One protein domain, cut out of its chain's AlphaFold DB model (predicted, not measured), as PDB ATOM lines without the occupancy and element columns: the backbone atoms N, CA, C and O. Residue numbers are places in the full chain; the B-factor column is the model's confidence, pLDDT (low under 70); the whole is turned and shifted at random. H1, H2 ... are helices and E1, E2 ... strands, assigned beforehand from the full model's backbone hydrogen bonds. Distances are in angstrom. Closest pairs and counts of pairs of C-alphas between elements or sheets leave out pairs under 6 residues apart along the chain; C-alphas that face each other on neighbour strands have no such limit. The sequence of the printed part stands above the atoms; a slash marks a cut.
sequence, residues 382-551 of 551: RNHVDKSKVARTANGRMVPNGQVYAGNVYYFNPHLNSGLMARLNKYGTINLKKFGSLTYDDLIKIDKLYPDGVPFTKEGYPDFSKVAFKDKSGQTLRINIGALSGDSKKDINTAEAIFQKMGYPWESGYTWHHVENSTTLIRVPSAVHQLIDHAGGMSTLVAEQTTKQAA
ATOM      1  N   ARG A 382     -78.576-127.408-124.836       91.88
ATOM      2  CA  ARG A 382     -77.856-128.541-124.233       91.88
ATOM      3  C   ARG A 382     -76.714-128.093-123.306       91.88
ATOM      4  O   ARG A 382     -75.732-128.825-123.139       91.88
ATOM      5  N   ASN A 383     -76.803-126.907-122.711       91.31
ATOM      6  CA  ASN A 383     -75.880-126.466-121.666       91.31
ATOM      7  C   ASN A 383     -76.159-127.207-120.357       91.31
ATOM      8  O   ASN A 383     -77.306-127.522-120.031       91.31
ATOM      9  N   HIS A 384     -75.101-127.478-119.591       92.44
ATOM     10  CA  HIS A 384     -75.240-128.070-118.266       92.44
ATOM     11  C   HIS A 384     -75.956-127.100-117.318       92.44
ATOM     12  O   HIS A 384     -75.534-125.953-117.166       92.44
ATOM     13  N   VAL A 385     -77.004-127.588-116.657       94.25
ATOM     14  CA  VAL A 385     -77.749-126.828-115.653       94.25
ATOM     15  C   VAL A 385     -77.086-126.983-114.287       94.25
ATOM     16  O   VAL A 385     -77.132-128.053-113.676       94.25
ATOM     17  N   ASP A 386     -76.521-125.888-113.782       93.31
ATOM     18  CA  ASP A 386     -76.001-125.810-112.418       93.31
ATOM     19  C   ASP A 386     -77.153-125.671-111.413       93.31
ATOM     20  O   ASP A 386     -77.617-124.576-111.091       93.31
ATOM     21  N   LYS A 387     -77.610-126.815-110.899       92.12
ATOM     22  CA  LYS A 387     -78.726-126.917-109.948       92.12
ATOM     23  C   LYS A 387     -78.529-126.110-108.660       92.12
ATOM     24  O   LYS A 387     -79.522-125.840-107.988       92.12
ATOM     25  N   SER A 388     -77.297-125.738-108.300       92.06
ATOM     26  CA  SER A 388     -77.029-124.912-107.114       92.06
ATOM     27  C   SER A 388     -77.451-123.452-107.301       92.06
ATOM     28  O   SER A 388     -77.775-122.783-106.325       92.06
ATOM     29  N   LYS A 389     -77.500-122.978-108.553       92.19
ATOM     30  CA  LYS A 389     -77.880-121.605-108.913       92.19
ATOM     31  C   LYS A 389     -79.365-121.449-109.223       92.19
ATOM     32  O   LYS A 389     -79.852-120.327-109.288       92.19
ATOM     33  N   VAL A 390     -80.087-122.555-109.408       91.50
ATOM     34  CA  VAL A 390     -81.518-122.534-109.727       91.50
ATOM     35  C   VAL A 390     -82.311-122.013-108.531       91.50
ATOM     36  O   VAL A 390     -82.212-122.545-107.422       91.50
ATOM     37  N   ALA A 391     -83.136-120.996-108.773       88.44
ATOM     38  CA  ALA A 391     -83.973-120.400-107.751       88.44
ATOM     39  C   ALA A 391     -85.020-121.385-107.221       88.44
ATOM     40  O   ALA A 391     -85.423-122.354-107.877       88.44
ATOM     41  N   ARG A 392     -85.489-121.110-106.003       85.94
ATOM     42  CA  ARG A 392     -86.499-121.908-105.311       85.94
ATOM     43  C   ARG A 392     -87.720-121.056-105.007       85.94
ATOM     44  O   ARG A 392     -87.614-119.887-104.663       85.94
ATOM     45  N   THR A 393     -88.883-121.668-105.146       79.75
ATOM     46  CA  THR A 393     -90.163-121.104-104.713       79.75
ATOM     47  C   THR A 393     -90.255-121.105-103.181       79.75
ATOM     48  O   THR A 393     -89.469-121.775-102.510       79.75
ATOM     49  N   ALA A 394     -91.254-120.416-102.620       73.69
ATOM     50  CA  ALA A 394     -91.451-120.305-101.168       73.69
ATOM     51  C   ALA A 394     -91.582-121.656-100.431       73.69
ATOM     52  O   ALA A 394     -91.292-121.741 -99.244       73.69
ATOM     53  N   ASN A 395     -91.975-122.731-101.124       76.69
ATOM     54  CA  ASN A 395     -92.058-124.083-100.552       76.69
ATOM     55  C   ASN A 395     -90.749-124.897-100.687       76.69
ATOM     56  O   ASN A 395     -90.753-126.113-100.502       76.69
ATOM     57  N   GLY A 396     -89.640-124.258-101.080       80.62
ATOM     58  CA  GLY A 396     -88.318-124.873-101.225       80.62
ATOM     59  C   GLY A 396     -88.100-125.670-102.518       80.62
ATOM     60  O   GLY A 396     -86.969-126.089-102.798       80.62
ATOM     61  N   ARG A 397     -89.132-125.869-103.350       85.56
ATOM     62  CA  ARG A 397     -88.992-126.519-104.666       85.56
ATOM     63  C   ARG A 397     -88.325-125.578-105.659       85.56
ATOM     64  O   ARG A 397     -88.602-124.382-105.640       85.56
ATOM     65  N   MET A 398     -87.494-126.121-106.548       87.88
ATOM     66  CA  MET A 398     -86.940-125.355-107.671       87.88
ATOM     67  C   MET A 398     -88.059-124.775-108.533       87.88
ATOM     68  O   MET A 398     -89.125-125.383-108.663       87.88
ATOM     69  N   VAL A 399     -87.810-123.603-109.111       88.56
ATOM     70  CA  VAL A 399     -88.764-122.958-110.016       88.56
ATOM     71  C   VAL A 399     -89.109-123.882-111.195       88.56
ATOM     72  O   VAL A 399     -88.242-124.647-111.645       88.56
ATOM     73  N   PRO A 400     -90.364-123.857-111.695       89.12
ATOM     74  CA  PRO A 400     -90.759-124.648-112.856       89.12
ATOM     75  C   PRO A 400     -89.783-124.436-114.009       89.12
ATOM     76  O   PRO A 400     -89.307-123.323-114.212       89.12
ATOM     77  N   ASN A 401     -89.466-125.506-114.741       90.00
ATOM     78  CA  ASN A 401     -88.517-125.497-115.858       90.00
ATOM     79  C   ASN A 401     -87.057-125.127-115.515       90.00
ATOM     80  O   ASN A 401     -86.176-125.411-116.325       90.00
ATOM     81  N   GLY A 402     -86.745-124.637-114.310       89.25
ATOM     82  CA  GLY A 402     -85.384-124.260-113.914       89.25
ATOM     83  C   GLY A 402     -84.381-125.417-113.958       89.25
ATOM     84  O   GLY A 402     -83.233-125.226-114.334       89.25
ATOM     85  N   GLN A 403     -84.817-126.646-113.672       91.00
ATOM     86  CA  GLN A 403     -83.957-127.838-113.747       91.00
ATOM     87  C   GLN A 403     -83.546-128.233-115.170       91.00
ATOM     88  O   GLN A 403     -82.591-128.990-115.332       91.00
ATOM     89  N   VAL A 404     -84.291-127.769-116.175       91.69
ATOM     90  CA  VAL A 404     -84.111-128.152-117.579       91.69
ATOM     91  C   VAL A 404     -83.524-126.989-118.369       91.69
ATOM     92  O   VAL A 404     -82.576-127.174-119.125       91.69
ATOM     93  N   TYR A 405     -84.057-125.785-118.168       94.62
ATOM     94  CA  TYR A 405     -83.761-124.648-119.027       94.62
ATOM     95  C   TYR A 405     -82.856-123.595-118.395       94.62
ATOM     96  O   TYR A 405     -82.443-122.710-119.123       94.62
ATOM     97  N   ALA A 406     -82.491-123.646-117.109       94.94
ATOM     98  CA  ALA A 406     -81.619-122.608-116.546       94.94
ATOM     99  C   ALA A 406     -80.285-122.485-117.320       94.94
ATOM    100  O   ALA A 406     -79.530-123.450-117.435       94.94
ATOM    101  N   GLY A 407     -80.006-121.298-117.875       94.94
ATOM    102  CA  GLY A 407     -78.861-121.053-118.766       94.94
ATOM    103  C   GLY A 407     -78.986-121.638-120.186       94.94
ATOM    104  O   GLY A 407     -78.003-121.671-120.928       94.94
ATOM    105  N   ASN A 408     -80.169-122.109-120.568       96.56
ATOM    106  CA  ASN A 408     -80.526-122.599-121.898       96.56
ATOM    107  C   ASN A 408     -81.621-121.718-122.523       96.56
ATOM    108  O   ASN A 408     -82.097-120.753-121.929       96.56
ATOM    109  N   VAL A 409     -82.024-122.048-123.748       97.25
ATOM    110  CA  VAL A 409     -83.094-121.374-124.488       97.25
ATOM    111  C   VAL A 409     -84.237-122.348-124.740       97.25
ATOM    112  O   VAL A 409     -84.020-123.475-125.176       97.25
ATOM    113  N   TYR A 410     -85.468-121.914-124.495       97.25
ATOM    114  CA  TYR A 410     -86.667-122.641-124.884       97.25
ATOM    115  C   TYR A 410     -87.018-122.301-126.337       97.25
ATOM    116  O   TYR A 410     -87.510-121.207-126.617       97.25
ATOM    117  N   TYR A 411     -86.775-123.230-127.263       97.56
ATOM    118  CA  TYR A 411     -87.289-123.130-128.634       97.56
ATOM    119  C   TYR A 411     -88.647-123.816-128.763       97.56
ATOM    120  O   TYR A 411     -88.971-124.741-128.010       97.56
ATOM    121  N   PHE A 412     -89.430-123.351-129.732       96.38
ATOM    122  CA  PHE A 412     -90.787-123.831-129.978       96.38
ATOM    123  C   PHE A 412     -90.816-124.988-130.974       96.38
ATOM    124  O   PHE A 412     -91.788-125.734-130.997       96.38
ATOM    125  N   ASN A 413     -89.742-125.188-131.743       96.19
ATOM    126  CA  ASN A 413     -89.573-126.389-132.546       96.19
ATOM    127  C   ASN A 413     -89.402-127.622-131.633       96.19
ATOM    128  O   ASN A 413     -88.418-127.682-130.884       96.19
ATOM    129  N   PRO A 414     -90.297-128.625-131.704       96.44
ATOM    130  CA  PRO A 414     -90.200-129.830-130.881       96.44
ATOM    131  C   PRO A 414     -88.876-130.593-131.046       96.44
ATOM    132  O   PRO A 414     -88.373-131.147-130.073       96.44
ATOM    133  N   HIS A 415     -88.255-130.555-132.226       95.62
ATOM    134  CA  HIS A 415     -86.976-131.226-132.508       95.62
ATOM    135  C   HIS A 415     -85.778-130.547-131.822       95.62
ATOM    136  O   HIS A 415     -84.736-131.153-131.577       95.62
ATOM    137  N   LEU A 416     -85.927-129.282-131.419       96.62
ATOM    138  CA  LEU A 416     -84.959-128.595-130.561       96.62
ATOM    139  C   LEU A 416     -85.298-128.722-129.071       96.62
ATOM    140  O   LEU A 416     -84.473-128.347-128.240       96.62
ATOM    141  N   ASN A 417     -86.475-129.247-128.723       96.38
ATOM    142  CA  ASN A 417     -87.025-129.209-127.376       96.38
ATOM    143  C   ASN A 417     -87.688-130.544-126.999       96.38
ATOM    144  O   ASN A 417     -88.897-130.735-127.149       96.38
ATOM    145  N   SER A 418     -86.897-131.458-126.435       91.44
ATOM    146  CA  SER A 418     -87.341-132.809-126.068       91.44
ATOM    147  C   SER A 418     -88.503-132.826-125.067       91.44
ATOM    148  O   SER A 418     -89.379-133.683-125.163       91.44
ATOM    149  N   GLY A 419     -88.563-131.864-124.140       91.62
ATOM    150  CA  GLY A 419     -89.676-131.734-123.195       91.62
ATOM    151  C   GLY A 419     -90.991-131.378-123.892       91.62
ATOM    152  O   GLY A 419     -92.044-131.933-123.569       91.62
ATOM    153  N   LEU A 420     -90.932-130.491-124.885       94.62
ATOM    154  CA  LEU A 420     -92.080-130.152-125.722       94.62
ATOM    155  C   LEU A 420     -92.489-131.330-126.618       94.62
ATOM    156  O   LEU A 420     -93.673-131.666-126.665       94.62
ATOM    157  N   MET A 421     -91.522-132.003-127.249       94.38
ATOM    158  CA  MET A 421     -91.761-133.205-128.052       94.38
ATOM    159  C   MET A 421     -92.425-134.321-127.234       94.38
ATOM    160  O   MET A 421     -93.409-134.911-127.666       94.38
ATOM    161  N   ALA A 422     -91.961-134.569-126.008       92.69
ATOM    162  CA  ALA A 422     -92.549-135.580-125.131       92.69
ATOM    163  C   ALA A 422     -94.016-135.272-124.784       92.69
ATOM    164  O   ALA A 422     -94.849-136.178-124.741       92.69
ATOM    165  N   ARG A 423     -94.360-133.993-124.564       91.38
ATOM    166  CA  ARG A 423     -95.753-133.572-124.334       91.38
ATOM    167  C   ARG A 423     -96.617-133.789-125.576       91.38
ATOM    168  O   ARG A 423     -97.734-134.275-125.435       91.38
ATOM    169  N   LEU A 424     -96.103-133.459-126.763       91.50
ATOM    170  CA  LEU A 424     -96.799-133.714-128.026       91.50
ATOM    171  C   LEU A 424     -97.040-135.205-128.242       91.50
ATOM    172  O   LEU A 424     -98.176-135.599-128.468       91.50
ATOM    173  N   ASN A 425     -96.009-136.037-128.093       90.94
ATOM    174  CA  ASN A 425     -96.125-137.484-128.282       90.94
ATOM    175  C   ASN A 425     -97.133-138.115-127.317       90.94
ATOM    176  O   ASN A 425     -97.798-139.085-127.665       90.94
ATOM    177  N   LYS A 426     -97.269-137.559-126.108       89.88
ATOM    178  CA  LYS A 426     -98.204-138.064-125.102       89.88
ATOM    179  C   LYS A 426     -99.661-137.676-125.365       89.88
ATOM    180  O   LYS A 426    -100.550-138.453-125.036       89.88
ATOM    181  N   TYR A 427     -99.920-136.471-125.873       86.31
ATOM    182  CA  TYR A 427    -101.277-135.907-125.913       86.31
ATOM    183  C   TYR A 427    -101.768-135.533-127.321       86.31
ATOM    184  O   TYR A 427    -102.896-135.066-127.467       86.31
ATOM    185  N   GLY A 428    -100.926-135.649-128.350       85.31
ATOM    186  CA  GLY A 428    -101.178-135.205-129.729       85.31
ATOM    187  C   GLY A 428    -101.202-133.680-129.916       85.31
ATOM    188  O   GLY A 428    -100.865-133.174-130.982       85.31
ATOM    189  N   THR A 429    -101.566-132.927-128.876       89.69
ATOM    190  CA  THR A 429    -101.616-131.459-128.854       89.69
ATOM    191  C   THR A 429    -101.161-130.912-127.500       89.69
ATOM    192  O   THR A 429    -101.121-131.625-126.496       89.69
ATOM    193  N   ILE A 430    -100.835-129.621-127.447       90.31
ATOM    194  CA  ILE A 430    -100.469-128.917-126.217       90.31
ATOM    195  C   ILE A 430    -101.608-128.009-125.768       90.31
ATOM    196  O   ILE A 430    -101.856-126.972-126.376       90.31
ATOM    197  N   ASN A 431    -102.280-128.367-124.676       88.25
ATOM    198  CA  ASN A 431    -103.354-127.552-124.111       88.25
ATOM    199  C   ASN A 431    -102.811-126.297-123.408       88.25
ATOM    200  O   ASN A 431    -101.938-126.376-122.542       88.25
ATOM    201  N   LEU A 432    -103.382-125.148-123.756       85.69
ATOM    202  CA  LEU A 432    -103.150-123.830-123.184       85.69
ATOM    203  C   LEU A 432    -104.387-123.386-122.396       85.69
ATOM    204  O   LEU A 432    -105.521-123.555-122.840       85.69
ATOM    205  N   LYS A 433    -104.176-122.745-121.243       80.06
ATOM    206  CA  LYS A 433    -105.250-122.367-120.306       80.06
ATOM    207  C   LYS A 433    -106.349-121.496-120.928       80.06
ATOM    208  O   LYS A 433    -107.507-121.651-120.565       80.06
ATOM    209  N   LYS A 434    -105.995-120.548-121.806       72.12
ATOM    210  CA  LYS A 434    -106.955-119.586-122.399       72.12
ATOM    211  C   LYS A 434    -107.064-119.653-123.927       72.12
ATOM    212  O   LYS A 434    -107.965-119.037-124.477       72.12
ATOM    213  N   PHE A 435    -106.158-120.362-124.602       68.06
ATOM    214  CA  PHE A 435    -105.984-120.282-126.064       68.06
ATOM    215  C   PHE A 435    -106.200-121.620-126.781       68.06
ATOM    216  O   PHE A 435    -105.808-121.790-127.932       68.06
ATOM    217  N   GLY A 436    -106.851-122.574-126.112       78.75
ATOM    218  CA  GLY A 436    -107.168-123.872-126.696       78.75
ATOM    219  C   GLY A 436    -105.954-124.791-126.720       78.75
ATOM    220  O   GLY A 436    -105.255-124.900-125.723       78.75
ATOM    221  N   SER A 437    -105.716-125.477-127.834       85.19
ATOM    222  CA  SER A 437    -104.641-126.474-127.939       85.19
ATOM    223  C   SER A 437    -103.791-126.162-129.158       85.19
ATOM    224  O   SER A 437    -104.353-125.814-130.194       85.19
ATOM    225  N   LEU A 438    -102.474-126.289-129.030       89.19
ATOM    226  CA  LEU A 438    -101.523-126.140-130.127       89.19
ATOM    227  C   LEU A 438    -101.186-127.509-130.718       89.19
ATOM    228  O   LEU A 438    -100.861-128.445-129.988       89.19
ATOM    229  N   THR A 439    -101.257-127.609-132.036       89.56
ATOM    230  CA  THR A 439    -100.785-128.759-132.814       89.56
ATOM    231  C   THR A 439     -99.272-128.682-133.049       89.56
ATOM    232  O   THR A 439     -98.636-127.672-132.742       89.56
ATOM    233  N   TYR A 440     -98.685-129.736-133.623       90.31
ATOM    234  CA  TYR A 440     -97.298-129.703-134.102       90.31
ATOM    235  C   TYR A 440     -97.055-128.528-135.065       90.31
ATOM    236  O   TYR A 440     -96.132-127.742-134.860       90.31
ATOM    237  N   ASP A 441     -97.934-128.343-136.056       87.56
ATOM    238  CA  ASP A 441     -97.817-127.267-137.047       87.56
ATOM    239  C   ASP A 441     -97.887-125.871-136.407       87.56
ATOM    240  O   ASP A 441     -97.148-124.967-136.802       87.56
ATOM    241  N   ASP A 442     -98.716-125.693-135.371       90.75
ATOM    242  CA  ASP A 442     -98.776-124.431-134.627       90.75
ATOM    243  C   ASP A 442     -97.454-124.128-133.910       90.75
ATOM    244  O   ASP A 442     -97.030-122.975-133.851       90.75
ATOM    245  N   LEU A 443     -96.777-125.148-133.377       93.50
ATOM    246  CA  LEU A 443     -95.489-124.985-132.702       93.50
ATOM    247  C   LEU A 443     -94.373-124.642-133.691       93.50
ATOM    248  O   LEU A 443     -93.591-123.729-133.429       93.50
ATOM    249  N   ILE A 444     -94.350-125.287-134.862       90.88
ATOM    250  CA  ILE A 444     -93.447-124.912-135.960       90.88
ATOM    251  C   ILE A 444     -93.723-123.476-136.428       90.88
ATOM    252  O   ILE A 444     -92.792-122.722-136.718       90.88
ATOM    253  N   LYS A 445     -94.992-123.056-136.472       88.50
ATOM    254  CA  LYS A 445     -95.380-121.682-136.815       88.50
ATOM    255  C   LYS A 445     -94.895-120.672-135.775       88.50
ATOM    256  O   LYS A 445     -94.314-119.660-136.159       88.50
ATOM    257  N   ILE A 446     -95.065-120.952-134.480       92.06
ATOM    258  CA  ILE A 446     -94.527-120.117-133.390       92.06
ATOM    259  C   ILE A 446     -93.004-120.029-133.491       92.06
ATOM    260  O   ILE A 446     -92.447-118.944-133.369       92.06
ATOM    261  N   ASP A 447     -92.329-121.144-133.761       92.50
ATOM    262  CA  ASP A 447     -90.873-121.184-133.891       92.50
ATOM    263  C   ASP A 447     -90.356-120.293-135.025       92.50
ATOM    264  O   ASP A 447     -89.396-119.552-134.845       92.50
ATOM    265  N   LYS A 448     -91.042-120.297-136.173       86.69
ATOM    266  CA  LYS A 448     -90.731-119.403-137.299       86.69
ATOM    267  C   LYS A 448     -90.978-117.931-136.969       86.69
ATOM    268  O   LYS A 448     -90.258-117.071-137.464       86.69
ATOM    269  N   LEU A 449     -92.003-117.632-136.169       87.38
ATOM    270  CA  LEU A 449     -92.306-116.268-135.725       87.38
ATOM    271  C   LEU A 449     -91.301-115.761-134.683       87.38
ATOM    272  O   LEU A 449     -91.020-114.565-134.638       87.38
ATOM    273  N   TYR A 450     -90.754-116.669-133.872       91.81
ATOM    274  CA  TYR A 450     -89.854-116.376-132.761       91.81
ATOM    275  C   TYR A 450     -88.616-117.292-132.788       91.81
ATOM    276  O   TYR A 450     -88.425-118.099-131.872       91.81
ATOM    277  N   PRO A 451     -87.749-117.167-133.813       90.50
ATOM    278  CA  PRO A 451     -86.634-118.095-134.039       90.50
ATOM    279  C   PRO A 451     -85.565-118.049-132.939       90.50
ATOM    280  O   PRO A 451     -84.874-119.045-132.717       90.50
ATOM    281  N   ASP A 452     -85.467-116.927-132.218       92.88
ATOM    282  CA  ASP A 452     -84.572-116.739-131.070       92.88
ATOM    283  C   ASP A 452     -85.027-117.505-129.813       92.88
ATOM    284  O   ASP A 452     -84.250-117.644-128.867       92.88
ATOM    285  N   GLY A 453     -86.268-118.008-129.784       95.62
ATOM    286  CA  GLY A 453     -86.848-118.670-128.617       95.62
ATOM    287  C   GLY A 453     -86.977-117.750-127.395       95.62
ATOM    288  O   GLY A 453     -87.014-116.522-127.502       95.62
ATOM    289  N   VAL A 454     -87.071-118.364-126.215       97.38
ATOM    290  CA  VAL A 454     -87.112-117.675-124.916       97.38
ATOM    291  C   VAL A 454     -85.912-118.129-124.084       97.38
ATOM    292  O   VAL A 454     -85.906-119.266-123.604       97.38
ATOM    293  N   PRO A 455     -84.865-117.297-123.946       96.56
ATOM    294  CA  PRO A 455     -83.732-117.588-123.076       96.56
ATOM    295  C   PRO A 455     -84.158-117.709-121.617       96.56
ATOM    296  O   PRO A 455     -85.110-117.069-121.193       96.56
ATOM    297  N   PHE A 456     -83.433-118.500-120.838       95.38
ATOM    298  CA  PHE A 456     -83.627-118.619-119.399       95.38
ATOM    299  C   PHE A 456     -82.375-118.154-118.661       95.38
ATOM    300  O   PHE A 456     -81.245-118.471-119.049       95.38
ATOM    301  N   THR A 457     -82.568-117.440-117.555       93.75
ATOM    302  CA  THR A 457     -81.467-117.054-116.668       93.75
ATOM    303  C   THR A 457     -80.851-118.285-115.990       93.75
ATOM    304  O   THR A 457     -81.407-119.387-116.028       93.75
ATOM    305  N   LYS A 458     -79.692-118.125-115.335       93.06
ATOM    306  CA  LYS A 458     -79.053-119.217-114.568       93.06
ATOM    307  C   LYS A 458     -79.876-119.630-113.343       93.06
ATOM    308  O   LYS A 458     -79.740-120.748-112.861       93.06
ATOM    309  N   GLU A 459     -80.746-118.743-112.882       90.69
ATOM    310  CA  GLU A 459     -81.706-118.965-111.806       90.69
ATOM    311  C   GLU A 459     -82.950-119.728-112.287       90.69
ATOM    312  O   GLU A 459     -83.709-120.240-111.466       90.69
ATOM    313  N   GLY A 460     -83.136-119.871-113.605       91.81
ATOM    314  CA  GLY A 460     -84.237-120.630-114.196       91.81
ATOM    315  C   GLY A 460     -85.483-119.807-114.517       91.81
ATOM    316  O   GLY A 460     -86.551-120.397-114.667       91.81
ATOM    317  N   TYR A 461     -85.359-118.484-114.643       92.19
ATOM    318  CA  TYR A 461     -86.461-117.608-115.047       92.19
ATOM    319  C   TYR A 461     -86.442-117.333-116.556       92.19
ATOM    320  O   TYR A 461     -85.361-117.104-117.102       92.19
ATOM    321  N   PRO A 462     -87.594-117.367-117.248       94.50
ATOM    322  CA  PRO A 462     -87.670-117.072-118.676       94.50
ATOM    323  C   PRO A 462     -87.533-115.570-118.965       94.50
ATOM    324  O   PRO A 462     -88.255-114.751-118.411       94.50
ATOM    325  N   ASP A 463     -86.689-115.201-119.925       94.56
ATOM    326  CA  ASP A 463     -86.634-113.851-120.484       94.56
ATOM    327  C   ASP A 463     -87.488-113.751-121.754       94.56
ATOM    328  O   ASP A 463     -87.062-114.069-122.869       94.56
ATOM    329  N   PHE A 464     -88.710-113.245-121.597       95.44
ATOM    330  CA  PHE A 464     -89.625-113.020-122.715       95.44
ATOM    331  C   PHE A 464     -89.298-111.776-123.556       95.44
ATOM    332  O   PHE A 464     -90.045-111.458-124.482       95.44
ATOM    333  N   SER A 465     -88.208-111.049-123.287       93.25
ATOM    334  CA  SER A 465     -87.899-109.792-123.979       93.25
ATOM    335  C   SER A 465     -87.861-109.936-125.503       93.25
ATOM    336  O   SER A 465     -88.342-109.049-126.210       93.25
ATOM    337  N   LYS A 466     -87.354-111.054-126.032       92.38
ATOM    338  CA  LYS A 466     -87.250-111.307-127.478       92.38
ATOM    339  C   LYS A 466     -88.603-111.456-128.167       92.38
ATOM    340  O   LYS A 466     -88.759-110.957-129.277       92.38
ATOM    341  N   VAL A 467     -89.582-112.034-127.478       92.88
ATOM    342  CA  VAL A 467     -90.927-112.322-128.009       92.88
ATOM    343  C   VAL A 467     -91.979-111.287-127.604       92.88
ATOM    344  O   VAL A 467     -93.085-111.284-128.138       92.88
ATOM    345  N   ALA A 468     -91.655-110.424-126.643       93.00
ATOM    346  CA  ALA A 468     -92.549-109.394-126.145       93.00
ATOM    347  C   ALA A 468     -92.880-108.325-127.194       93.00
ATOM    348  O   ALA A 468     -92.146-108.107-128.161       93.00
ATOM    349  N   PHE A 469     -93.994-107.637-126.945       91.19
ATOM    350  CA  PHE A 469     -94.459-106.494-127.712       91.19
ATOM    351  C   PHE A 469     -93.346-105.456-127.892       91.19
ATOM    352  O   PHE A 469     -92.615-105.129-126.946       91.19
ATOM    353  N   LYS A 470     -93.232-104.941-129.118       87.94
ATOM    354  CA  LYS A 470     -92.223-103.956-129.494       87.94
ATOM    355  C   LYS A 470     -92.855-102.580-129.632       87.94
ATOM    356  O   LYS A 470     -93.944-102.443-130.177       87.94
ATOM    357  N   ASP A 471     -92.163-101.565-129.142       87.50
ATOM    358  CA  ASP A 471     -92.531-100.177-129.360       87.50
ATOM    359  C   ASP A 471     -92.285 -99.740-130.818       87.50
ATOM    360  O   ASP A 471     -91.843-100.508-131.675       87.50
ATOM    361  N   LYS A 472     -92.548 -98.460-131.102       81.44
ATOM    362  CA  LYS A 472     -92.378 -97.861-132.435       81.44
ATOM    363  C   LYS A 472     -90.919 -97.854-132.916       81.44
ATOM    364  O   LYS A 472     -90.691 -97.680-134.108       81.44
ATOM    365  N   SER A 473     -89.949 -98.030-132.016       82.56
ATOM    366  CA  SER A 473     -88.519 -98.139-132.327       82.56
ATOM    367  C   SER A 473     -88.054 -99.590-132.512       82.56
ATOM    368  O   SER A 473     -86.885 -99.827-132.809       82.56
ATOM    369  N   GLY A 474     -88.953-100.567-132.348       83.50
ATOM    370  CA  GLY A 474     -88.630-101.990-132.427       83.50
ATOM    371  C   GLY A 474     -88.034-102.565-131.138       83.50
ATOM    372  O   GLY A 474     -87.614-103.724-131.126       83.50
ATOM    373  N   GLN A 475     -88.007-101.801-130.043       90.50
ATOM    374  CA  GLN A 475     -87.506-102.258-128.748       90.50
ATOM    375  C   GLN A 475     -88.624-102.831-127.883       90.50
ATOM    376  O   GLN A 475     -89.790-102.492-128.040       90.50
ATOM    377  N   THR A 476     -88.284-103.727-126.959       92.38
ATOM    378  CA  THR A 476     -89.267-104.299-126.032       92.38
ATOM    379  C   THR A 476     -89.850-103.216-125.139       92.38
ATOM    380  O   THR A 476     -89.126-102.611-124.348       92.38
ATOM    381  N   LEU A 477     -91.167-103.028-125.209       93.88
ATOM    382  CA  LEU A 477     -91.849-102.043-124.382       93.88
ATOM    383  C   LEU A 477     -91.934-102.538-122.935       93.88
ATOM    384  O   LEU A 477     -92.596-103.535-122.640       93.88
ATOM    385  N   ARG A 478     -91.268-101.816-122.034       94.50
ATOM    386  CA  ARG A 478     -91.222-102.086-120.593       94.50
ATOM    387  C   ARG A 478     -92.044-101.044-119.849       94.50
ATOM    388  O   ARG A 478     -91.756 -99.855-119.945       94.50
ATOM    389  N   ILE A 479     -93.040-101.493-119.089       95.31
ATOM    390  CA  ILE A 479     -93.883-100.620-118.272       95.31
ATOM    391  C   ILE A 479     -93.479-100.756-116.812       95.31
ATOM    392  O   ILE A 479     -93.733-101.782-116.187       95.31
ATOM    393  N   ASN A 480     -92.852 -99.719-116.270       93.12
ATOM    394  CA  ASN A 480     -92.557 -99.639-114.846       93.12
ATOM    395  C   ASN A 480     -93.775 -99.073-114.101       93.12
ATOM    396  O   ASN A 480     -94.180 -97.942-114.364       93.12
ATOM    397  N   ILE A 481     -94.339 -99.847-113.170       92.88
ATOM    398  CA  ILE A 481     -95.491 -99.430-112.352       92.88
ATOM    399  C   ILE A 481     -95.087 -98.789-111.014       92.88
ATOM    400  O   ILE A 481     -95.942 -98.468-110.193       92.88
ATOM    401  N   GLY A 482     -93.787 -98.590-110.781       89.50
ATOM    402  CA  GLY A 482     -93.225 -97.928-109.601       89.50
ATOM    403  C   GLY A 482     -93.127 -98.831-108.372       89.50
ATOM    404  O   GLY A 482     -92.052 -98.936-107.789       89.50
ATOM    405  N   ALA A 483     -94.210 -99.517-108.006       86.62
ATOM    406  CA  ALA A 483     -94.245-100.474-106.901       86.62
ATOM    407  C   ALA A 483     -95.213-101.625-107.207       86.62
ATOM    408  O   ALA A 483     -96.273-101.400-107.788       86.62
ATOM    409  N   LEU A 484     -94.859-102.849-106.802       85.50
ATOM    410  CA  LEU A 484     -95.785-103.982-106.863       85.50
ATOM    411  C   LEU A 484     -96.797-103.879-105.720       85.50
ATOM    412  O   LEU A 484     -96.417-103.655-104.571       85.50
ATOM    413  N   SER A 485     -98.075-104.087-106.020       83.56
ATOM    414  CA  SER A 485     -99.145-104.029-105.015       83.56
ATOM    415  C   SER A 485     -99.322-105.328-104.224       83.56
ATOM    416  O   SER A 485    -100.108-105.366-103.277       83.56
ATOM    417  N   GLY A 486     -98.654-106.410-104.639       79.94
ATOM    418  CA  GLY A 486     -98.909-107.764-104.140       79.94
ATOM    419  C   GLY A 486    -100.175-108.406-104.727       79.94
ATOM    420  O   GLY A 486    -100.440-109.578-104.467       79.94
ATOM    421  N   ASP A 487    -100.921-107.688-105.577       84.88
ATOM    422  CA  ASP A 487    -102.067-108.191-106.337       84.88
ATOM    423  C   ASP A 487    -101.805-108.061-107.846       84.88
ATOM    424  O   ASP A 487    -101.817-106.973-108.426       84.88
ATOM    425  N   SER A 488    -101.643-109.211-108.508       85.88
ATOM    426  CA  SER A 488    -101.307-109.272-109.931       85.88
ATOM    427  C   SER A 488    -102.336-108.544-110.796       85.88
ATOM    428  O   SER A 488    -101.985-107.950-111.810       85.88
ATOM    429  N   LYS A 489    -103.615-108.552-110.403       89.69
ATOM    430  CA  LYS A 489    -104.672-107.889-111.167       89.69
ATOM    431  C   LYS A 489    -104.537-106.369-111.091       89.69
ATOM    432  O   LYS A 489    -104.750-105.697-112.099       89.69
ATOM    433  N   LYS A 490    -104.178-105.824-109.926       91.12
ATOM    434  CA  LYS A 490    -103.958-104.379-109.748       91.12
ATOM    435  C   LYS A 490    -102.725-103.906-110.513       91.12
ATOM    436  O   LYS A 490    -102.798-102.890-111.203       91.12
ATOM    437  N   ASP A 491    -101.643-104.674-110.458       91.75
ATOM    438  CA  ASP A 491    -100.393-104.366-111.160       91.75
ATOM    439  C   ASP A 491    -100.602-104.367-112.681       91.75
ATOM    440  O   ASP A 491    -100.220-103.423-113.374       91.75
ATOM    441  N   ILE A 492    -101.327-105.369-113.190       92.94
ATOM    442  CA  ILE A 492    -101.729-105.453-114.600       92.94
ATOM    443  C   ILE A 492    -102.598-104.263-115.016       92.94
ATOM    444  O   ILE A 492    -102.334-103.656-116.051       92.94
ATOM    445  N   ASN A 493    -103.613-103.904-114.225       93.25
ATOM    446  CA  ASN A 493    -104.476-102.761-114.537       93.25
ATOM    447  C   ASN A 493    -103.688-101.444-114.569       93.25
ATOM    448  O   ASN A 493    -103.959-100.577-115.400       93.25
ATOM    449  N   THR A 494    -102.695-101.304-113.689       94.69
ATOM    450  CA  THR A 494    -101.815-100.131-113.643       94.69
ATOM    451  C   THR A 494    -100.930-100.071-114.885       94.69
ATOM    452  O   THR A 494    -100.866 -99.033-115.546       94.69
ATOM    453  N   ALA A 495    -100.303-101.192-115.252       94.50
ATOM    454  CA  ALA A 495     -99.486-101.281-116.455       94.50
ATOM    455  C   ALA A 495    -100.302-101.000-117.727       94.50
ATOM    456  O   ALA A 495     -99.855-100.255-118.596       94.50
ATOM    457  N   GLU A 496    -101.524-101.530-117.809       94.12
ATOM    458  CA  GLU A 496    -102.447-101.290-118.920       94.12
ATOM    459  C   GLU A 496    -102.830 -99.806-119.034       94.12
ATOM    460  O   GLU A 496    -102.800 -99.244-120.128       94.12
ATOM    461  N   ALA A 497    -103.119 -99.135-117.915       93.62
ATOM    462  CA  ALA A 497    -103.426 -97.708-117.923       93.62
ATOM    463  C   ALA A 497    -102.239 -96.859-118.412       93.62
ATOM    464  O   ALA A 497    -102.434 -95.904-119.163       93.62
ATOM    465  N   ILE A 498    -101.005 -97.204-118.020       94.75
ATOM    466  CA  ILE A 498     -99.793 -96.531-118.515       94.75
ATOM    467  C   ILE A 498     -99.608 -96.805-120.013       94.75
ATOM    468  O   ILE A 498     -99.399 -95.870-120.783       94.75
ATOM    469  N   PHE A 499     -99.749 -98.061-120.440       93.62
ATOM    470  CA  PHE A 499     -99.636 -98.479-121.839       93.62
ATOM    471  C   PHE A 499    -100.586 -97.698-122.759       93.62
ATOM    472  O   PHE A 499    -100.163 -97.176-123.790       93.62
ATOM    473  N   GLN A 500    -101.846 -97.531-122.348       91.12
ATOM    474  CA  GLN A 500    -102.831 -96.750-123.098       91.12
ATOM    475  C   GLN A 500    -102.524 -95.247-123.078       91.12
ATOM    476  O   GLN A 500    -102.644 -94.589-124.110       91.12
ATOM    477  N   LYS A 501    -102.057 -94.695-121.946       92.94
ATOM    478  CA  LYS A 501    -101.612 -93.288-121.859       92.94
ATOM    479  C   LYS A 501    -100.433 -92.977-122.785       92.94
ATOM    480  O   LYS A 501    -100.323 -91.851-123.255       92.94
ATOM    481  N   MET A 502     -99.581 -93.959-123.081       91.19
ATOM    482  CA  MET A 502     -98.497 -93.834-124.066       91.19
ATOM    483  C   MET A 502     -98.991 -93.883-125.527       91.19
ATOM    484  O   MET A 502     -98.195 -93.747-126.456       91.19
ATOM    485  N   GLY A 503    -100.298 -94.069-125.748       86.81
ATOM    486  CA  GLY A 503    -100.914 -94.088-127.071       86.81
ATOM    487  C   GLY A 503    -100.773 -95.418-127.811       86.81
ATOM    488  O   GLY A 503    -100.895 -95.437-129.037       86.81
ATOM    489  N   TYR A 504    -100.495 -96.521-127.106       85.81
ATOM    490  CA  TYR A 504    -100.526 -97.850-127.715       85.81
ATOM    491  C   TYR A 504    -101.951 -98.420-127.694       85.81
ATOM    492  O   TYR A 504    -102.609 -98.386-126.648       85.81
ATOM    493  N   PRO A 505    -102.448 -98.947-128.827       74.56
ATOM    494  CA  PRO A 505    -103.765 -99.558-128.880       74.56
ATOM    495  C   PRO A 505    -103.773-100.877-128.106       74.56
ATOM    496  O   PRO A 505    -102.777-101.599-128.051       74.56
ATOM    497  N   TRP A 506    -104.922-101.225-127.531       76.12
ATOM    498  CA  TRP A 506    -105.090-102.549-126.948       76.12
ATOM    499  C   TRP A 506    -105.082-103.616-128.050       76.12
ATOM    500  O   TRP A 506    -105.915-103.593-128.957       76.12
ATOM    501  N   GLU A 507    -104.164-104.575-127.940       74.88
ATOM    502  CA  GLU A 507    -104.024-105.671-128.901       74.88
ATOM    503  C   GLU A 507    -104.428-107.015-128.290       74.88
ATOM    504  O   GLU A 507    -103.907-107.440-127.252       74.88
ATOM    505  N   SER A 508    -105.345-107.724-128.951       77.94
ATOM    506  CA  SER A 508    -105.716-109.081-128.545       77.94
ATOM    507  C   SER A 508    -104.534-110.046-128.670       77.94
ATOM    508  O   SER A 508    -103.646-109.834-129.486       77.94
ATOM    509  N   GLY A 509    -104.545-111.130-127.892       84.31
ATOM    510  CA  GLY A 509    -103.522-112.180-127.969       84.31
ATOM    511  C   GLY A 509    -102.305-111.959-127.074       84.31
ATOM    512  O   GLY A 509    -101.486-112.864-126.938       84.31
ATOM    513  N   TYR A 510    -102.217-110.837-126.359       89.88
ATOM    514  CA  TYR A 510    -101.157-110.572-125.380       89.88
ATOM    515  C   TYR A 510    -101.628-110.720-123.931       89.88
ATOM    516  O   TYR A 510    -102.787-110.470-123.601       89.88
ATOM    517  N   THR A 511    -100.692-111.081-123.058       91.19
ATOM    518  CA  THR A 511    -100.843-111.050-121.604       91.19
ATOM    519  C   THR A 511     -99.709-110.243-120.996       91.19
ATOM    520  O   THR A 511     -98.601-110.199-121.529       91.19
ATOM    521  N   TRP A 512     -99.979-109.618-119.860       93.56
ATOM    522  CA  TRP A 512     -98.949-108.971-119.064       93.56
ATOM    523  C   TRP A 512     -98.144-110.019-118.297       93.56
ATOM    524  O   TRP A 512     -98.713-110.891-117.636       93.56
ATOM    525  N   HIS A 513     -96.825-109.921-118.403       93.31
ATOM    526  CA  HIS A 513     -95.855-110.731-117.683       93.31
ATOM    527  C   HIS A 513     -95.058-109.820-116.745       93.31
ATOM    528  O   HIS A 513     -94.572-108.768-117.167       93.31
ATOM    529  N   HIS A 514     -94.954-110.214-115.475       92.00
ATOM    530  CA  HIS A 514     -94.152-109.501-114.479       92.00
ATOM    531  C   HIS A 514     -92.708-109.951-114.623       92.00
ATOM    532  O   HIS A 514     -92.436-111.129-114.402       92.00
ATOM    533  N   VAL A 515     -91.817-109.021-114.960       89.56
ATOM    534  CA  VAL A 515     -90.388-109.308-115.075       89.56
ATOM    535  C   VAL A 515     -89.832-109.540-113.677       89.56
ATOM    536  O   VAL A 515     -90.049-108.732-112.768       89.56
ATOM    537  N   GLU A 516     -89.126-110.649-113.508       82.81
ATOM    538  CA  GLU A 516     -88.626-111.114-112.222       82.81
ATOM    539  C   GLU A 516     -87.759-110.062-111.529       82.81
ATOM    540  O   GLU A 516     -86.956-109.368-112.154       82.81
ATOM    541  N   ASN A 517     -87.936-109.954-110.211       77.19
ATOM    542  CA  ASN A 517     -87.185-109.043-109.342       77.19
ATOM    543  C   ASN A 517     -87.267-107.567-109.772       77.19
ATOM    544  O   ASN A 517     -86.344-106.785-109.550       77.19
ATOM    545  N   SER A 518     -88.379-107.170-110.397       85.31
ATOM    546  CA  SER A 518     -88.596-105.799-110.852       85.31
ATOM    547  C   SER A 518     -90.043-105.339-110.678       85.31
ATOM    548  O   SER A 518     -90.976-106.134-110.593       85.31
ATOM    549  N   THR A 519     -90.244-104.025-110.711       88.38
ATOM    550  CA  THR A 519     -91.563-103.375-110.798       88.38
ATOM    551  C   THR A 519     -92.019-103.201-112.250       88.38
ATOM    552  O   THR A 519     -92.857-102.353-112.554       88.38
ATOM    553  N   THR A 520     -91.416-103.950-113.178       93.00
ATOM    554  CA  THR A 520     -91.640-103.814-114.616       93.00
ATOM    555  C   THR A 520     -92.507-104.945-115.142       93.00
ATOM    556  O   THR A 520     -92.279-106.119-114.850       93.00
ATOM    557  N   LEU A 521     -93.474-104.596-115.984       94.88
ATOM    558  CA  LEU A 521     -94.273-105.541-116.746       94.88
ATOM    559  C   LEU A 521     -94.014-105.364-118.247       94.88
ATOM    560  O   LEU A 521     -93.775-104.257-118.737       94.88
ATOM    561  N   ILE A 522     -94.085-106.470-118.980       95.12
ATOM    562  CA  ILE A 522     -94.006-106.510-120.445       95.12
ATOM    563  C   ILE A 522     -95.220-107.251-121.009       95.12
ATOM    564  O   ILE A 522     -95.726-108.188-120.387       95.12
ATOM    565  N   ARG A 523     -95.699-106.854-122.194       93.62
ATOM    566  CA  ARG A 523     -96.739-107.607-122.917       93.62
ATOM    567  C   ARG A 523     -96.095-108.735-123.711       93.62
ATOM    568  O   ARG A 523     -95.234-108.485-124.548       93.62
ATOM    569  N   VAL A 524     -96.545-109.964-123.491       93.31
ATOM    570  CA  VAL A 524     -96.028-111.179-124.138       93.31
ATOM    571  C   VAL A 524     -97.164-111.881-124.883       93.31
ATOM    572  O   VAL A 524     -98.280-111.921-124.353       93.31
ATOM    573  N   PRO A 525     -96.928-112.444-126.085       92.44
ATOM    574  CA  PRO A 525     -97.890-113.316-126.745       92.44
ATOM    575  C   PRO A 525     -98.374-114.403-125.788       92.44
ATOM    576  O   PRO A 525     -97.593-115.150-125.198       92.44
ATOM    577  N   SER A 526     -99.683-114.490-125.601       90.81
ATOM    578  CA  SER A 526    -100.258-115.291-124.526       90.81
ATOM    579  C   SER A 526    -100.033-116.782-124.723       90.81
ATOM    580  O   SER A 526     -99.859-117.496-123.737       90.81
ATOM    581  N   ALA A 527    -100.014-117.260-125.972       90.31
ATOM    582  CA  ALA A 527     -99.676-118.648-126.251       90.31
ATOM    583  C   ALA A 527     -98.229-118.958-125.868       90.31
ATOM    584  O   ALA A 527     -97.999-119.954-125.192       90.31
ATOM    585  N   VAL A 528     -97.281-118.076-126.200       93.50
ATOM    586  CA  VAL A 528     -95.874-118.222-125.797       93.50
ATOM    587  C   VAL A 528     -95.747-118.231-124.274       93.50
ATOM    588  O   VAL A 528     -95.133-119.132-123.708       93.50
ATOM    589  N   HIS A 529     -96.401-117.287-123.596       93.00
ATOM    590  CA  HIS A 529     -96.391-117.207-122.137       93.00
ATOM    591  C   HIS A 529     -97.011-118.443-121.459       93.00
ATOM    592  O   HIS A 529     -96.543-118.867-120.410       93.00
ATOM    593  N   GLN A 530     -98.085-119.018-122.016       91.50
ATOM    594  CA  GLN A 530     -98.755-120.199-121.448       91.50
ATOM    595  C   GLN A 530     -98.087-121.525-121.818       91.50
ATOM    596  O   GLN A 530     -98.287-122.514-121.119       91.50
ATOM    597  N   LEU A 531     -97.338-121.563-122.919       92.19
ATOM    598  CA  LEU A 531     -96.619-122.751-123.368       92.19
ATOM    599  C   LEU A 531     -95.420-123.065-122.462       92.19
ATOM    600  O   LEU A 531     -95.090-124.238-122.247       92.19
ATOM    601  N   ILE A 532     -94.805-122.013-121.922       92.62
ATOM    602  CA  ILE A 532     -93.645-122.075-121.041       92.62
ATOM    603  C   ILE A 532     -94.120-122.005-119.592       92.62
ATOM    604  O   ILE A 532     -94.436-120.932-119.084       92.62
ATOM    605  N   ASP A 533     -94.152-123.142-118.903       88.31
ATOM    606  CA  ASP A 533     -94.442-123.160-117.469       88.31
ATOM    607  C   ASP A 533     -93.343-122.412-116.693       88.31
ATOM    608  O   ASP A 533     -92.155-122.693-116.849       88.31
ATOM    609  N   HIS A 534     -93.725-121.453-115.855       86.94
ATOM    610  CA  HIS A 534     -92.793-120.652-115.059       86.94
ATOM    611  C   HIS A 534     -93.459-120.154-113.771       86.94
ATOM    612  O   HIS A 534     -94.687-120.147-113.646       86.94
ATOM    613  N   ALA A 535     -92.642-119.755-112.794       75.75
ATOM    614  CA  ALA A 535     -93.113-118.984-111.647       75.75
ATOM    615  C   ALA A 535     -93.232-117.508-112.063       75.75
ATOM    616  O   ALA A 535     -92.325-116.993-112.704       75.75
ATOM    617  N   GLY A 536     -94.334-116.831-111.732       62.66
ATOM    618  CA  GLY A 536     -94.497-115.415-112.086       62.66
ATOM    619  C   GLY A 536     -93.620-114.496-111.225       62.66
ATOM    620  O   GLY A 536     -93.508-114.729-110.020       62.66
ATOM    621  N   GLY A 537     -93.074-113.419-111.805       59.34
ATOM    622  CA  GLY A 537     -92.160-112.479-111.128       59.34
ATOM    623  C   GLY A 537     -92.697-111.806-109.856       59.34
ATOM    624  O   GLY A 537     -91.933-111.454-108.963       59.34
ATOM    625  N   MET A 538     -94.019-111.728-109.687       57.06
ATOM    626  CA  MET A 538     -94.644-111.323-108.417       57.06
ATOM    627  C   MET A 538     -94.246-112.222-107.236       57.06
ATOM    628  O   MET A 538     -94.043-111.745-106.125       57.06
ATOM    629  N   SER A 539     -94.115-113.531-107.467       56.84
ATOM    630  CA  SER A 539     -93.745-114.489-106.417       56.84
ATOM    631  C   SER A 539     -92.269-114.387-106.020       56.84
ATOM    632  O   SER A 539     -91.910-114.823-104.928       56.84
ATOM    633  N   THR A 540     -91.412-113.822-106.879       57.94
ATOM    634  CA  THR A 540     -89.963-113.736-106.637       57.94
ATOM    635  C   THR A 540     -89.601-112.507-105.805       57.94
ATOM    636  O   THR A 540     -88.795-112.618-104.887       57.94
ATOM    637  N   LEU A 541     -90.277-111.372-106.026       55.44
ATOM    638  CA  LEU A 541     -90.103-110.157-105.220       55.44
ATOM    639  C   LEU A 541     -90.598-110.325-103.780       55.44
ATOM    640  O   LEU A 541     -89.916-109.907-102.848       55.44
ATOM    641  N   VAL A 542     -91.739-110.996-103.584       51.75
ATOM    642  CA  VAL A 542     -92.240-111.319-102.237       51.75
ATOM    643  C   VAL A 542     -91.263-112.246-101.508       51.75
ATOM    644  O   VAL A 542     -90.992-112.038-100.328       51.75
ATOM    645  N   ALA A 543     -90.665-113.221-102.203       51.12
ATOM    646  CA  ALA A 543     -89.636-114.081-101.619       51.12
ATOM    647  C   ALA A 543     -88.369-113.290-101.240       51.12
ATOM    648  O   ALA A 543     -87.874-113.443-100.128       51.12
ATOM    649  N   GLU A 544     -87.874-112.397-102.101       53.88
ATOM    650  CA  GLU A 544     -86.691-111.575-101.809       53.88
ATOM    651  C   GLU A 544     -86.929-110.597-100.641       53.88
ATOM    652  O   GLU A 544     -86.073-110.460 -99.766       53.88
ATOM    653  N   GLN A 545     -88.110-109.973-100.570       51.75
ATOM    654  CA  GLN A 545     -88.495-109.089 -99.462       51.75
ATOM    655  C   GLN A 545     -88.647-109.847 -98.140       51.75
ATOM    656  O   GLN A 545     -88.165-109.377 -97.114       51.75
ATOM    657  N   THR A 546     -89.235-111.047 -98.168       48.31
ATOM    658  CA  THR A 546     -89.366-111.896 -96.971       48.31
ATOM    659  C   THR A 546     -87.995-112.375 -96.480       48.31
ATOM    660  O   THR A 546     -87.744-112.410 -95.281       48.31
ATOM    661  N   THR A 547     -87.070-112.682 -97.398       48.72
ATOM    662  CA  THR A 547     -85.705-113.111 -97.047       48.72
ATOM    663  C   THR A 547     -84.871-111.955 -96.477       48.72
ATOM    664  O   THR A 547     -84.098-112.174 -95.552       48.72
ATOM    665  N   LYS A 548     -85.058-110.718 -96.968       47.31
ATOM    666  CA  LYS A 548     -84.426-109.501 -96.415       47.31
ATOM    667  C   LYS A 548     -85.026-109.029 -95.085       47.31
ATOM    668  O   LYS A 548     -84.374-108.267 -94.394       47.31
ATOM    669  N   GLN A 549     -86.257-109.420 -94.755       41.12
ATOM    670  CA  GLN A 549     -86.873-109.141 -93.449       41.12
ATOM    671  C   GLN A 549     -86.543-110.208 -92.394       41.12
ATOM    672  O   GLN A 549     -86.698-109.953 -91.204       41.12
ATOM    673  N   ALA A 550     -86.127-111.402 -92.826       40.19
ATOM    674  CA  ALA A 550     -85.730-112.513 -91.960       40.19
ATOM    675  C   ALA A 550     -84.213-112.580 -91.686       40.19
ATOM    676  O   ALA A 550     -83.788-113.406 -90.877       40.19
ATOM    677  N   ALA A 551     -83.419-111.748 -92.368       41.28
ATOM    678  CA  ALA A 551     -81.991-111.521 -92.143       41.28
ATOM    679  C   ALA A 551     -81.797-110.160 -91.473       41.28
ATOM    680  O   ALA A 551     -80.865-110.053 -90.645       41.28
TER     681      ALA A 551
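What this domain is: This is residues 382 to 551 of the 551 residues of an uncharacterized protein of Bacteroides uniformis (UniProt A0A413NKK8). Look first for a small three-stranded sheet, E3, E5 and E4, with H4 across one face and short H5 standing up from the other. H5 leads from the sheet to a second, looser part, where the hairpin E1 and E2 lies with H2 and H3 amid long unnamed stretches; H6 begins at the sheet and runs away from it. The printed part has 170 residues, 77 of them, under half, in named elements: H1 H2 E1 E2 H3 E3 H4 E4 E5 H5 H6, mixed helices and strands. Both sheets, E3 - E5 - E4 and E1 - E2, are antiparallel. The whole is compact, with a radius of gyration of the C-alphas of 16.6 A and spans of 43 by 43 by 27 A.

How they stand to each other: Begin at inner strand E5, residues 520 to 525. Beside it is edge strand E3, residues 478 to 480, with N 479 and O 521 2.9 A apart; on its other side is E4, residues 510 to 514, forming a hairpin with E5, with N 513 and O 522 2.9 A apart. H4, residues 488 to 501, is on one face at a height over the sheet of 8.7 A, making two layers, helix over strands; Ile 479 and Ala 495 have the closest C-alphas of E3 and H4, 5.9 A. E3, H4 and E4 form a split strand-helix-strand unit, two strands running the same way with E5 between them, its crossover right-handed. H5, residues 526 to 531, is on the opposite face and stands up from the sheet, rising 65 degrees. Its Gln 530 and Leu 432 of E1, residues 430 to 432, have the closest C-alphas of the two, 6.0 A. E1 forms a hairpin with E2, residues 436 to 438; N 432 and O 436 are 2.7 A apart. H2, H3, H4 and H5 have every O i to N i+4 pair within hydrogen-bond range, H6, residues 537 to 549, has 8 of 9, and H1, residues 402 to 405, is too short for one. H6 only grazes the sheet with residues 537 to 540; H1 is apart from H5.

Where its parts are: Find C-alpha 402 at (-85.384, -124.260, -113.914), where H1 begins. H2, residues 418 to 427, spans 14.3 A and H3, residues 440 to 449, 14.4 A. H4 spans 19.9 A, E4 13.0 A and E5 16.6 A. H6 spans 18.8 A and ends at C-alpha 549, (-86.873, -109.141, -93.449).

The domain as a whole: The C-alphas of Asp 441 and Ala 551 are farthest apart, 50.1 A. The printed part has no cut. The links H1 to H2 and H3 to E3 are long; residues 409 to 410 pair antiparallel with 454 to 455. Mean pLDDT of the printed part is 86.2, under 70 at residue 435 and residues 536 to 551.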